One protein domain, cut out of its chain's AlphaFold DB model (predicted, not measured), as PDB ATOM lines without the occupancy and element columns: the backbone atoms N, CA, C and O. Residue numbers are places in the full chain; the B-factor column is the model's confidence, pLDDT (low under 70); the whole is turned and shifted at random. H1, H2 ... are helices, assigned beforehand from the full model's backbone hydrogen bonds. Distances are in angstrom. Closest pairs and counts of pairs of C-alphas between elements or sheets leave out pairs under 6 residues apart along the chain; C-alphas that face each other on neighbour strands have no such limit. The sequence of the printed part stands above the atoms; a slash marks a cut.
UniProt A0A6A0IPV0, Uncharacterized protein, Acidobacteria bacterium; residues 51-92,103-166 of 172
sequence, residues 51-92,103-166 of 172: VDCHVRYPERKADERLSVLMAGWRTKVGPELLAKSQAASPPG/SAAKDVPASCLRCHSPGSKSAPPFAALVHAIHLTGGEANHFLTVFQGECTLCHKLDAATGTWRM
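Overview. This is residues 51 to 92 and 103 to 166 of the 172 residues of an uncharacterized protein of Acidobacteria bacterium (UniProt A0A6A0IPV0). The domain is mostly loops, with little regular structure, H2 packed on H4 near the middle. Residues 148 to 166 fold back as a loop. The printed part has 106 residues with five named helices, H1 to H5, and no named strand; it is all helix, compact, with radius of gyration of the C-alphas 14.8 A and spans 45 by 40 by 31 A.

Arrangement. H1, residues 66 to 75, and H3, residues 110 to 113, touch no helix. H2, residues 79 to 87, touches H4, residues 126 to 134, at a steep tilt of 43 degrees, opposite ways; the closest C-alphas, 85 and 129, are 5.9 A apart. H5, residues 142 to 147, only just touches H4, only at the corner, with 3 pairs of C-alphas within 8 A. Every O i to N i+4 pair is within hydrogen-bond range in H2, H4 and H5, and 5 of 6 in H1.

Along the chain. H1 runs 14.6 A from C-alpha 66 (120.255, 102.840, 98.392); H5 ends at C-alpha 147 (104.949, 113.013, 98.086).

Size, cuts and confidence. Across the cut, residues 93 to 102, C-alphas 92 and 103 are 27.4 A apart. The H3 to H4 link is long; Ala 104 has pLDDT under 70.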
ATOM      1  N   VAL A  51     119.116 111.222  98.658       96.75
ATOM      2  CA  VAL A  51     119.637 110.920 100.003       96.75
ATOM      3  C   VAL A  51     118.865 111.600 101.139       96.75
ATOM      4  O   VAL A  51     119.253 111.473 102.297       96.75
ATOM      5  N   ASP A  52     117.784 112.323 100.835       97.19
ATOM      6  CA  ASP A  52     116.874 112.860 101.852       97.19
ATOM      7  C   ASP A  52     115.712 111.909 102.160       97.19
ATOM      8  O   ASP A  52     115.205 111.920 103.280       97.19
ATOM      9  N   CYS A  53     115.329 111.052 101.203       95.88
ATOM     10  CA  CYS A  53     114.333 109.994 101.413       95.88
ATOM     11  C   CYS A  53     114.974 108.609 101.574       95.88
ATOM     12  O   CYS A  53     114.514 107.802 102.375       95.88
ATOM     13  N   HIS A  54     116.051 108.311 100.844       96.12
ATOM     14  CA  HIS A  54     116.758 107.035 100.972       96.12
ATOM     15  C   HIS A  54     117.706 107.053 102.168       96.12
ATOM     16  O   HIS A  54     118.931 107.091 102.036       96.12
ATOM     17  N   VAL A  55     117.098 107.052 103.350       95.44
ATOM     18  CA  VAL A  55     117.748 107.128 104.655       95.44
ATOM     19  C   VAL A  55     117.292 105.969 105.538       95.44
ATOM     20  O   VAL A  55     116.475 105.126 105.158       95.44
ATOM     21  N   ARG A  56     117.822 105.918 106.755       96.31
ATOM     22  CA  ARG A  56     117.289 105.044 107.795       96.31
ATOM     23  C   ARG A  56     116.062 105.692 108.443       96.31
ATOM     24  O   ARG A  56     116.127 106.851 108.837       96.31
ATOM     25  N   TYR A  57     115.009 104.902 108.642       93.75
ATOM     26  CA  TYR A  57     113.775 105.267 109.347       93.75
ATOM     27  C   TYR A  57     113.631 104.414 110.623       93.75
ATOM     28  O   TYR A  57     112.970 103.364 110.600       93.75
ATOM     29  N   PRO A  58     114.288 104.788 111.743       93.62
ATOM     30  CA  PRO A  58     114.292 103.996 112.975       93.62
ATOM     31  C   PRO A  58     112.891 103.710 113.525       93.62
ATOM     32  O   PRO A  58     112.622 102.601 113.984       93.62
ATOM     33  N   GLU A  59     111.990 104.684 113.428       94.62
ATOM     34  CA  GLU A  59     110.606 104.609 113.888       94.62
ATOM     35  C   GLU A  59     109.776 103.582 113.111       94.62
ATOM     36  O   GLU A  59     108.860 102.978 113.665       94.62
ATOM     37  N   ARG A  60     110.149 103.312 111.854       91.38
ATOM     38  CA  ARG A  60     109.539 102.273 111.009       91.38
ATOM     39  C   ARG A  60     110.339 100.973 110.998       91.38
ATOM     40  O   ARG A  60     109.947 100.026 110.326       91.38
ATOM     41  N   LYS A  61     111.468 100.925 111.719       95.31
ATOM     42  CA  LYS A  61     112.456  99.835 111.666       95.31
ATOM     43  C   LYS A  61     112.880  99.502 110.226       95.31
ATOM     44  O   LYS A  61     113.123  98.339 109.909       95.31
ATOM     45  N   ALA A  62     112.975 100.522 109.374       93.62
ATOM     46  CA  ALA A  62     113.335 100.388 107.968       93.62
ATOM     47  C   ALA A  62     114.676 101.076 107.679       93.62
ATOM     48  O   ALA A  62     115.016 102.095 108.283       93.62
ATOM     49  N   ASP A  63     115.443 100.504 106.757       95.88
ATOM     50  CA  ASP A  63     116.680 101.086 106.243       95.88
ATOM     51  C   ASP A  63     116.575 101.161 104.720       95.88
ATOM     52  O   ASP A  63     116.729 100.158 104.023       95.88
ATOM     53  N   GLU A  64     116.225 102.347 104.226       94.25
ATOM     54  CA  GLU A  64     115.946 102.593 102.811       94.25
ATOM     55  C   GLU A  64     117.117 103.242 102.080       94.25
ATOM     56  O   GLU A  64     116.973 103.661 100.927       94.25
ATOM     57  N   ARG A  65     118.296 103.288 102.714       95.69
ATOM     58  CA  ARG A  65     119.536 103.696 102.050       95.69
ATOM     59  C   ARG A  65     119.737 102.853 100.794       95.69
ATOM     60  O   ARG A  65     119.619 101.624 100.815       95.69
ATOM     61  N   LEU A  66     120.058 103.502  99.679       94.62
ATOM     62  CA  LEU A  66     120.255 102.840  98.392       94.62
ATOM     63  C   LEU A  66     121.368 101.796  98.459       94.62
ATOM     64  O   LEU A  66     121.247 100.765  97.807       94.62
ATOM     65  N   SER A  67     122.421 102.002  99.252       92.56
ATOM     66  CA  SER A  67     123.461 100.987  99.459       92.56
ATOM     67  C   SER A  67     122.907  99.685 100.049       92.56
ATOM     68  O   SER A  67     123.295  98.599  99.606       92.56
ATOM     69  N   VAL A  68     121.953  99.778 100.979       93.94
ATOM     70  CA  VAL A  68     121.261  98.630 101.580       93.94
ATOM     71  C   VAL A  68     120.343  97.968 100.557       93.94
ATOM     72  O   VAL A  68     120.407  96.749 100.371       93.94
ATOM     73  N   LEU A  69     119.560  98.760  99.817       94.12
ATOM     74  CA  LEU A  69     118.696  98.254  98.745       94.12
ATOM     75  C   LEU A  69     119.507  97.540  97.654       94.12
ATOM     76  O   LEU A  69     119.189  96.410  97.279       94.12
ATOM     77  N   MET A  70     120.610  98.144  97.206       93.81
ATOM     78  CA  MET A  70     121.532  97.558  96.235       93.81
ATOM     79  C   MET A  70     122.114  96.237  96.739       93.81
ATOM     80  O   MET A  70     122.195  95.269  95.979       93.81
ATOM     81  N   ALA A  71     122.515  96.174  98.013       93.12
ATOM     82  CA  ALA A  71     123.026  94.948  98.615       93.12
ATOM     83  C   ALA A  71     121.973  93.829  98.592       93.12
ATOM     84  O   ALA A  71     122.299  92.701  98.216       93.12
ATOM     85  N   GLY A  72     120.710  94.141  98.898       94.50
ATOM     86  CA  GLY A  72     119.598  93.193  98.782       94.50
ATOM     87  C   GLY A  72     119.363  92.729  97.340       94.50
ATOM     88  O   GLY A  72     119.247  91.529  97.068       94.50
ATOM     89  N   TRP A  73     119.382  93.662  96.385       95.81
ATOM     90  CA  TRP A  73     119.155  93.369  94.969       95.81
ATOM     91  C   TRP A  73     120.268  92.547  94.323       95.81
ATOM     92  O   TRP A  73     120.021  91.921  93.292       95.81
ATOM     93  N   ARG A  74     121.459  92.452  94.929       94.69
ATOM     94  CA  ARG A  74     122.478  91.469  94.514       94.69
ATOM     95  C   ARG A  74     121.999  90.031  94.659       94.69
ATOM     96  O   ARG A  74     122.385  89.169  93.870       94.69
ATOM     97  N   THR A  75     121.170  89.767  95.663       95.31
ATOM     98  CA  THR A  75     120.608  88.440  95.898       95.31
ATOM     99  C   THR A  75     119.401  88.219  95.003       95.31
ATOM    100  O   THR A  75     119.360  87.230  94.264       95.31
ATOM    101  N   LYS A  76     118.428  89.137  95.062       96.25
ATOM    102  CA  LYS A  76     117.189  89.062  94.286       96.25
ATOM    103  C   LYS A  76     116.474  90.413  94.264       96.25
ATOM    104  O   LYS A  76     116.298  91.051  95.295       96.25
ATOM    105  N   VAL A  77     115.997  90.796  93.088       96.69
ATOM    106  CA  VAL A  77     115.030  91.877  92.893       96.69
ATOM    107  C   VAL A  77     113.624  91.279  92.964       96.69
ATOM    108  O   VAL A  77     113.355  90.241  92.352       96.69
ATOM    109  N   GLY A  78     112.730  91.908  93.729       95.75
ATOM    110  CA  GLY A  78     111.327  91.492  93.816       95.75
ATOM    111  C   GLY A  78     110.617  91.559  92.455       95.75
ATOM    112  O   GLY A  78     111.013  92.353  91.601       95.75
ATOM    113  N   PRO A  79     109.570  90.745  92.225       95.69
ATOM    114  CA  PRO A  79     108.941  90.615  90.909       95.69
ATOM    115  C   PRO A  79     108.346  91.927  90.383       95.69
ATOM    116  O   PRO A  79     108.490  92.221  89.201       95.69
ATOM    117  N   GLU A  80     107.740  92.746  91.248       93.94
ATOM    118  CA  GLU A  80     107.158  94.031  90.840       93.94
ATOM    119  C   GLU A  80     108.234  95.024  90.377       93.94
ATOM    120  O   GLU A  80     108.145  95.596  89.288       93.94
ATOM    121  N   LEU A  81     109.299  95.183  91.168       95.62
ATOM    122  CA  LEU A  81     110.417  96.050  90.807       95.62
ATOM    123  C   LEU A  81     111.133  95.542  89.549       95.62
ATOM    124  O   LEU A  81     111.524  96.342  88.699       95.62
ATOM    125  N   LEU A  82     111.272  94.222  89.390       96.69
ATOM    126  CA  LEU A  82     111.828  93.625  88.178       96.69
ATOM    127  C   LEU A  82     110.964  93.940  86.953       96.69
ATOM    128  O   LEU A  82     111.514  94.318  85.922       96.69
ATOM    129  N   ALA A  83     109.638  93.842  87.065       95.50
ATOM    130  CA  ALA A  83     108.722  94.172  85.978       95.50
ATOM    131  C   ALA A  83     108.830  95.651  85.571       95.50
ATOM    132  O   ALA A  83     109.018  95.943  84.390       95.50
ATOM    133  N   LYS A  84     108.821  96.578  86.541       95.19
ATOM    134  CA  LYS A  84     109.041  98.017  86.290       95.19
ATOM    135  C   LYS A  84     110.404  98.278  85.638       95.19
ATOM    136  O   LYS A  84     110.497  99.012  84.657       95.19
ATOM    137  N   SER A  85     111.453  97.615  86.128       95.38
ATOM    138  CA  SER A  85     112.811  97.744  85.579       95.38
ATOM    139  C   SER A  85     112.904  97.221  84.147       95.38
ATOM    140  O   SER A  85     113.555  97.825  83.296       95.38
ATOM    141  N   GLN A  86     112.234  96.103  83.865       95.88
ATOM    142  CA  GLN A  86     112.193  95.491  82.543       95.88
ATOM    143  C   GLN A  86     111.405  96.359  81.553       95.88
ATOM    144  O   GLN A  86     111.827  96.484  80.408       95.88
ATOM    145  N   ALA A  87     110.317  96.997  81.993       94.00
ATOM    146  CA  ALA A  87     109.545  97.938  81.182       94.00
ATOM    147  C   ALA A  87     110.333  99.216  80.844       94.00
ATOM    148  O   ALA A  87     110.180  99.762  79.757       94.00
ATOM    149  N   ALA A  88     111.215  99.665  81.742       94.25
ATOM    150  CA  ALA A  88     112.129 100.782  81.497       94.25
ATOM    151  C   ALA A  88     113.392 100.390  80.700       94.25
ATOM    152  O   ALA A  88     114.239 101.241  80.420       94.25
ATOM    153  N   SER A  89     113.566  99.105  80.369       94.81
ATOM    154  CA  SER A  89     114.750  98.614  79.660       94.81
ATOM    155  C   SER A  89     114.654  98.854  78.149       94.81
ATOM    156  O   SER A  89     113.569  98.730  77.580       94.81
ATOM    157  N   PRO A  90     115.782  99.113  77.460       91.19
ATOM    158  CA  PRO A  90     115.803  99.181  76.005       91.19
ATOM    159  C   PRO A  90     115.329  97.871  75.349       91.19
ATOM    160  O   PRO A  90     115.506  96.792  75.933       91.19
ATOM    161  N   PRO A  91     114.798  97.924  74.112       90.88
ATOM    162  CA  PRO A  91     114.425  96.727  73.367       90.88
ATOM    163  C   PRO A  91     115.560  95.696  73.309       90.88
ATOM    164  O   PRO A  91     116.719  96.031  73.068       90.88
ATOM    165  N   GLY A  92     115.223  94.426  73.539       91.00
ATOM    166  CA  GLY A  92     116.178  93.313  73.508       91.00
ATOM    167  C   GLY A  92     116.964  93.082  74.805       91.00
ATOM    168  O   GLY A  92     117.566  92.019  74.960       91.00
ATOM    169  N   SER A 103     130.965  98.979  94.175       71.88
ATOM    170  CA  SER A 103     131.606  99.703  95.270       71.88
ATOM    171  C   SER A 103     130.603 100.692  95.871       71.88
ATOM    172  O   SER A 103     129.712 101.169  95.167       71.88
ATOM    173  N   ALA A 104     130.724 100.977  97.172       67.00
ATOM    174  CA  ALA A 104     129.807 101.875  97.876       67.00
ATOM    175  C   ALA A 104     129.591 103.177  97.081       67.00
ATOM    176  O   ALA A 104     130.557 103.839  96.687       67.00
ATOM    177  N   ALA A 105     128.328 103.521  96.821       71.69
ATOM    178  CA  ALA A 105     127.969 104.746  96.122       71.69
ATOM    179  C   ALA A 105     128.221 105.931  97.062       71.69
ATOM    180  O   ALA A 105     127.405 106.243  97.918       71.69
ATOM    181  N   LYS A 106     129.395 106.554  96.934       81.19
ATOM    182  CA  LYS A 106     129.788 107.716  97.749       81.19
ATOM    183  C   LYS A 106     129.129 109.018  97.293       81.19
ATOM    184  O   LYS A 106     129.176 110.003  98.015       81.19
ATOM    185  N   ASP A 107     128.570 109.010  96.088       93.00
ATOM    186  CA  ASP A 107     127.964 110.170  95.446       93.00
ATOM    187  C   ASP A 107     126.726 109.711  94.671       93.00
ATOM    188  O   ASP A 107     126.835 109.115  93.594       93.00
ATOM    189  N   VAL A 108     125.558 109.864  95.285       95.06
ATOM    190  CA  VAL A 108     124.260 109.415  94.789       95.06
ATOM    191  C   VAL A 108     123.486 110.623  94.271       95.06
ATOM    192  O   VAL A 108     123.296 111.549  95.054       95.06
ATOM    193  N   PRO A 109     122.950 110.593  93.035       95.00
ATOM    194  CA  PRO A 109     122.888 109.444  92.127       95.00
ATOM    195  C   PRO A 109     124.007 109.396  91.077       95.00
ATOM    196  O   PRO A 109     124.004 108.488  90.243       95.00
ATOM    197  N   ALA A 110     124.972 110.325  91.082       95.19
ATOM    198  CA  ALA A 110     126.009 110.393  90.045       95.19
ATOM    199  C   ALA A 110     126.754 109.058  89.845       95.19
ATOM    200  O   ALA A 110     127.053 108.646  88.723       95.19
ATOM    201  N   SER A 111     126.972 108.310  90.928       93.38
ATOM    202  CA  SER A 111     127.584 106.981  90.893       93.38
ATOM    203  C   SER A 111     126.771 105.942  90.121       93.38
ATOM    204  O   SER A 111     127.354 105.062  89.485       93.38
ATOM    205  N   CYS A 112     125.441 106.028  90.166       93.75
ATOM    206  CA  CYS A 112     124.529 105.107  89.490       93.75
ATOM    207  C   CYS A 112     124.606 105.286  87.966       93.75
ATOM    208  O   CYS A 112     124.598 104.313  87.207       93.75
ATOM    209  N   LEU A 113     124.764 106.536  87.522       93.44
ATOM    210  CA  LEU A 113     124.819 106.913  86.108       93.44
ATOM    211  C   LEU A 113     126.030 106.340  85.364       93.44
ATOM    212  O   LEU A 113     125.977 106.217  84.144       93.44
ATOM    213  N   ARG A 114     127.086 105.912  86.070       91.75
ATOM    214  CA  ARG A 114     128.242 105.245  85.445       91.75
ATOM    215  C   ARG A 114     127.851 103.973  84.689       91.75
ATOM    216  O   ARG A 114     128.431 103.683  83.650       91.75
ATOM    217  N   CYS A 115     126.875 103.227  85.211       93.12
ATOM    218  CA  CYS A 115     126.360 102.010  84.576       93.12
ATOM    219  C   CYS A 115     124.988 102.226  83.929       93.12
ATOM    220  O   CYS A 115     124.678 101.571  82.939       93.12
ATOM    221  N   HIS A 116     124.179 103.140  84.468       94.94
ATOM    222  CA  HIS A 116     122.812 103.421  84.018       94.94
ATOM    223  C   HIS A 116     122.711 104.690  83.153       94.94
ATOM    224  O   HIS A 116     121.711 105.411  83.198       94.94
ATOM    225  N   SER A 117     123.751 105.004  82.380       94.38
ATOM    226  CA  SER A 117     123.717 106.132  81.446       94.38
ATOM    227  C   SER A 117     122.638 105.928  80.364       94.38
ATOM    228  O   SER A 117     122.252 104.786  80.092       94.38
ATOM    229  N   PRO A 118     122.151 106.997  79.702       92.12
ATOM    230  CA  PRO A 118     121.111 106.882  78.673       92.12
ATOM    231  C   PRO A 118     121.442 105.909  77.530       92.12
ATOM    232  O   PRO A 118     120.545 105.282  76.981       92.12
ATOM    233  N   GLY A 119     122.726 105.767  77.191       87.31
ATOM    234  CA  GLY A 119     123.208 104.868  76.137       87.31
ATOM    235  C   GLY A 119     123.684 103.501  76.631       87.31
ATOM    236  O   GLY A 119     124.336 102.778  75.874       87.31
ATOM    237  N   SER A 120     123.437 103.152  77.896       89.44
ATOM    238  CA  SER A 120     123.921 101.893  78.456       89.44
ATOM    239  C   SER A 120     123.299 100.682  77.764       89.44
ATOM    240  O   SER A 120     122.090 100.594  77.557       89.44
ATOM    241  N   LYS A 121     124.150  99.706  77.432       87.94
ATOM    242  CA  LYS A 121     123.737  98.390  76.913       87.94
ATOM    243  C   LYS A 121     123.684  97.318  78.000       87.94
ATOM    244  O   LYS A 121     123.250  96.202  77.733       87.94
ATOM    245  N   SER A 122     124.163  97.631  79.202       87.75
ATOM    246  CA  SER A 122     124.283  96.689  80.318       87.75
ATOM    247  C   SER A 122     123.256  96.934  81.418       87.75
ATOM    248  O   SER A 122     123.040  96.045  82.242       87.75
ATOM    249  N   ALA A 123     122.617  98.104  81.429       92.94
ATOM    250  CA  ALA A 123     121.602  98.450  82.406       92.94
ATOM    251  C   ALA A 123     120.523  99.371  81.808       92.94
ATOM    252  O   ALA A 123     120.806 100.103  80.857       92.94
ATOM    253  N   PRO A 124     119.301  99.378  82.369       94.38
ATOM    254  CA  PRO A 124     118.261 100.321  81.968       94.38
ATOM    255  C   PRO A 124     118.690 101.775  82.240       94.38
ATOM    256  O   PRO A 124     119.328 102.017  83.272       94.38
ATOM    257  N   PRO A 125     118.315 102.752  81.395       96.25
ATOM    258  CA  PRO A 125     118.575 104.167  81.650       96.25
ATOM    259  C   PRO A 125     118.035 104.617  83.011       96.25
ATOM    260  O   PRO A 125     116.859 104.418  83.320       96.25
ATOM    261  N   PHE A 126     118.884 105.261  83.816       96.12
ATOM    262  CA  PHE A 126     118.561 105.613  85.202       96.12
ATOM    263  C   PHE A 126     117.304 106.476  85.319       96.12
ATOM    264  O   PHE A 126     116.431 106.183  86.126       96.12
ATOM    265  N   ALA A 127     117.187 107.514  84.485       95.25
ATOM    266  CA  ALA A 127     116.053 108.435  84.531       95.25
ATOM    267  C   ALA A 127     114.720 107.716  84.259       95.25
ATOM    268  O   ALA A 127     113.762 107.882  85.012       95.25
ATOM    269  N   ALA A 128     114.675 106.864  83.229       95.69
ATOM    270  CA  ALA A 128     113.488 106.072  82.915       95.69
ATOM    271  C   ALA A 128     113.136 105.113  84.061       95.69
ATOM    272  O   ALA A 128     111.971 104.994  84.435       95.69
ATOM    273  N   LEU A 129     114.148 104.477  84.658       96.31
ATOM    274  CA  LEU A 129     113.973 103.561  85.777       96.31
ATOM    275  C   LEU A 129     113.416 104.263  87.025       96.31
ATOM    276  O   LEU A 129     112.434 103.797  87.597       96.31
ATOM    277  N   VAL A 130     114.011 105.384  87.441       97.12
ATOM    278  CA  VAL A 130     113.584 106.126  88.640       97.12
ATOM    279  C   VAL A 130     112.154 106.627  88.485       97.12
ATOM    280  O   VAL A 130     111.354 106.438  89.402       97.12
ATOM    281  N   HIS A 131     111.804 107.186  87.324       97.25
ATOM    282  CA  HIS A 131     110.429 107.598  87.051       97.25
ATOM    283  C   HIS A 131     109.471 106.406  87.038       97.25
ATOM    284  O   HIS A 131     108.415 106.481  87.656       97.25
ATOM    285  N   ALA A 132     109.834 105.278  86.422       96.12
ATOM    286  CA  ALA A 132     108.991 104.084  86.460       96.12
ATOM    287  C   ALA A 132     108.745 103.599  87.901       96.12
ATOM    288  O   ALA A 132     107.632 103.197  88.237       96.12
ATOM    289  N   ILE A 133     109.754 103.669  88.773       96.56
ATOM    290  CA  ILE A 133     109.644 103.247  90.175       96.56
ATOM    291  C   ILE A 133     108.768 104.203  90.993       96.56
ATOM    292  O   ILE A 133     107.941 103.728  91.767       96.56
ATOM    293  N   HIS A 134     108.912 105.519  90.816       97.56
ATOM    294  CA  HIS A 134     108.289 106.525  91.690       97.56
ATOM    295  C   HIS A 134     107.001 107.140  91.126       97.56
ATOM    296  O   HIS A 134     106.209 107.690  91.877       97.56
ATOM    297  N   LEU A 135     106.756 107.051  89.818       96.94
ATOM    298  CA  LEU A 135     105.652 107.753  89.151       96.94
ATOM    299  C   LEU A 135     104.644 106.809  88.480       96.94
ATOM    300  O   LEU A 135     103.815 107.252  87.690       96.94
ATOM    301  N   THR A 136     104.684 105.508  88.785       95.75
ATOM    302  CA  THR A 136     103.728 104.523  88.246       95.75
ATOM    303  C   THR A 136     103.120 103.648  89.341       95.75
ATOM    304  O   THR A 136     103.730 103.427  90.386       95.75
ATOM    305  N   GLY A 137     101.922 103.112  89.094       92.88
ATOM    306  CA  GLY A 137     101.191 102.264  90.047       92.88
ATOM    307  C   GLY A 137     100.116 102.989  90.864       92.88
ATOM    308  O   GLY A 137      99.449 102.344  91.667       92.88
ATOM    309  N   GLY A 138      99.921 104.296  90.646       94.06
ATOM    310  CA  GLY A 138      98.840 105.074  91.265       94.06
ATOM    311  C   GLY A 138      98.868 104.997  92.792       94.06
ATOM    312  O   GLY A 138      99.920 105.180  93.397       94.06
ATOM    313  N   GLU A 139      97.728 104.659  93.393       95.94
ATOM    314  CA  GLU A 139      97.548 104.536  94.850       95.94
ATOM    315  C   GLU A 139      98.461 103.493  95.515       95.94
ATOM    316  O   GLU A 139      98.724 103.566  96.711       95.94
ATOM    317  N   ALA A 140      98.989 102.523  94.761       94.00
ATOM    318  CA  ALA A 140      99.953 101.562  95.301       94.00
ATOM    319  C   ALA A 140     101.375 102.147  95.421       94.00
ATOM    320  O   ALA A 140     102.257 101.520  96.007       94.00
ATOM    321  N   ASN A 141     101.634 103.325  94.844       95.88
ATOM    322  CA  ASN A 141     102.952 103.938  94.846       95.88
ATOM    323  C   ASN A 141     103.139 104.867  96.053       95.88
ATOM    324  O   ASN A 141     102.429 105.861  96.213       95.88
ATOM    325  N   HIS A 142     104.155 104.589  96.871       93.00
ATOM    326  CA  HIS A 142     104.463 105.405  98.044       93.00
ATOM    327  C   HIS A 142     104.798 106.862  97.690       93.00
ATOM    328  O   HIS A 142     104.372 107.784  98.379       93.00
ATOM    329  N   PHE A 143     105.521 107.091  96.592       97.06
ATOM    330  CA  PHE A 143     105.898 108.439  96.184       97.06
ATOM    331  C   PHE A 143     104.707 109.262  95.700       97.06
ATOM    332  O   PHE A 143     104.582 110.436  96.045       97.06
ATOM    333  N   LEU A 144     103.783 108.641  94.968       97.38
ATOM    334  CA  LEU A 144     102.556 109.318  94.550       97.38
ATOM    335  C   LEU A 144     101.628 109.615  95.733       97.38
ATOM    336  O   LEU A 144     101.049 110.695  95.784       97.38
ATOM    337  N   THR A 145     101.523 108.707  96.703       96.50
ATOM    338  CA  THR A 145     100.597 108.869  97.838       96.50
ATOM    339  C   THR A 145     101.127 109.789  98.939       96.50
ATOM    340  O   THR A 145     100.361 110.566  99.501       96.50
ATOM    341  N   VAL A 146     102.430 109.755  99.233       93.31
ATOM    342  CA  VAL A 146     103.032 110.563 100.312       93.31
ATOM    343  C   VAL A 146     103.592 111.883  99.800       93.31
ATOM    344  O   VAL A 146     103.431 112.916 100.445       93.31
ATOM    345  N   PHE A 147     104.235 111.861  98.635       95.19
ATOM    346  CA  PHE A 147     104.949 113.013  98.086       95.19
ATOM    347  C   PHE A 147     104.241 113.636  96.877       95.19
ATOM    348  O   PHE A 147     104.751 114.585  96.285       95.19
ATOM    349  N   GLN A 148     103.056 113.135  96.515       94.75
ATOM    350  CA  GLN A 148     102.195 113.694  95.468       94.75
ATOM    351  C   GLN A 148     102.863 113.806  94.091       94.75
ATOM    352  O   GLN A 148     102.504 114.681  93.304       94.75
ATOM    353  N   GLY A 149     103.860 112.959  93.811       96.12
ATOM    354  CA  GLY A 149     104.598 113.026  92.551       96.12
ATOM    355  C   GLY A 149     105.457 114.287  92.398       96.12
ATOM    356  O   GLY A 149     105.723 114.694  91.272       96.12
ATOM    357  N   GLU A 150     105.851 114.937  93.498       96.88
ATOM    358  CA  GLU A 150     106.538 116.229  93.469       96.88
ATOM    359  C   GLU A 150     107.938 116.130  92.839       96.88
ATOM    360  O   GLU A 150     108.911 115.701  93.465       96.88
ATOM    361  N   CYS A 151     108.046 116.568  91.582       96.81
ATOM    362  CA  CYS A 151     109.276 116.524  90.794       96.81
ATOM    363  C   CYS A 151     110.426 117.254  91.490       96.81
ATOM    364  O   CYS A 151     111.587 116.856  91.358       96.81
ATOM    365  N   THR A 152     110.109 118.319  92.235       97.31
ATOM    366  CA  THR A 152     111.124 119.153  92.869       97.31
ATOM    367  C   THR A 152     111.791 118.513  94.072       97.31
ATOM    368  O   THR A 152     112.809 119.016  94.541       97.31
ATOM    369  N   LEU A 153     111.290 117.373  94.552       97.81
ATOM    370  CA  LEU A 153     111.991 116.607  95.581       97.81
ATOM    371  C   LEU A 153     113.256 115.954  95.030       97.81
ATOM    372  O   LEU A 153     114.202 115.757  95.780       97.81
ATOM    373  N   CYS A 154     113.319 115.687  93.723       97.69
ATOM    374  CA  CYS A 154     114.520 115.171  93.067       97.69
ATOM    375  C   CYS A 154     115.212 116.239  92.216       97.69
ATOM    376  O   CYS A 154     116.435 116.334  92.213       97.69
ATOM    377  N   HIS A 155     114.447 117.055  91.496       97.75
ATOM    378  CA  HIS A 155     114.974 118.050  90.570       97.75
ATOM    379  C   HIS A 155     114.973 119.444  91.197       97.75
ATOM    380  O   HIS A 155     114.031 119.835  91.869       97.75
ATOM    381  N   LYS A 156     116.018 120.229  90.956       97.00
ATOM    382  CA  LYS A 156     116.172 121.584  91.491       97.00
ATOM    383  C   LYS A 156     116.281 122.560  90.339       97.00
ATOM    384  O   LYS A 156     117.156 122.401  89.483       97.00
ATOM    385  N   LEU A 157     115.375 123.530  90.328       96.62
ATOM    386  CA  LEU A 157     115.379 124.622  89.372       96.62
ATOM    387  C   LEU A 157     116.407 125.657  89.818       96.62
ATOM    388  O   LEU A 157     116.354 126.174  90.932       96.62
ATOM    389  N   ASP A 158     117.325 125.986  88.928       94.75
ATOM    390  CA  ASP A 158     118.095 127.208  89.030       94.75
ATOM    391  C   ASP A 158     117.244 128.363  88.488       94.75
ATOM    392  O   ASP A 158     117.014 128.468  87.285       94.75
ATOM    393  N   ALA A 159     116.739 129.219  89.376       91.69
ATOM    394  CA  ALA A 159     115.823 130.292  88.992       91.69
ATOM    395  C   ALA A 159     116.483 131.385  88.132       91.69
ATOM    396  O   ALA A 159     115.782 132.091  87.412       91.69
ATOM    397  N   ALA A 160     117.811 131.526  88.189       94.94
ATOM    398  CA  ALA A 160     118.525 132.522  87.396       94.94
ATOM    399  C   ALA A 160     118.693 132.070  85.939       94.94
ATOM    400  O   ALA A 160     118.648 132.890  85.027       94.94
ATOM    401  N   THR A 161     118.883 130.767  85.718       96.38
ATOM    402  CA  THR A 161     119.192 130.209  84.390       96.38
ATOM    403  C   THR A 161     118.049 129.406  83.769       96.38
ATOM    404  O   THR A 161     118.090 129.102  82.580       96.38
ATOM    405  N   GLY A 162     117.044 129.020  84.556       95.88
ATOM    406  CA  GLY A 162     115.966 128.125  84.132       95.88
ATOM    407  C   GLY A 162     116.390 126.656  84.000       95.88
ATOM    408  O   GLY A 162     115.603 125.826  83.544       95.88
ATOM    409  N   THR A 163     117.626 126.315  84.373       97.12
ATOM    410  CA  THR A 163     118.147 124.952  84.239       97.12
ATOM    411  C   THR A 163     117.691 124.063  85.389       97.12
ATOM    412  O   THR A 163     117.590 124.490  86.538       97.12
ATOM    413  N   TRP A 164     117.440 122.792  85.082       96.19
ATOM    414  CA  TRP A 164     117.132 121.782  86.088       96.19
ATOM    415  C   TRP A 164     118.336 120.886  86.328       96.19
ATOM    416  O   TRP A 164     118.961 120.395  85.389       96.19
ATOM    417  N   ARG A 165     118.619 120.620  87.601       94.75
ATOM    418  CA  ARG A 165     119.652 119.668  88.019       94.75
ATOM    419  C   ARG A 165     119.114 118.701  89.056       94.75
ATOM    420  O   ARG A 165     118.153 119.004  89.750       94.75
ATOM    421  N   MET A 166     119.758 117.553  89.183       95.62
ATOM    422  CA  MET A 166     119.540 116.645  90.304       95.62
ATOM    423  C   MET A 166     120.759 116.763  91.223       95.62
ATOM    424  O   MET A 166     121.878 116.614  90.724       95.62
TER     425      MET A 166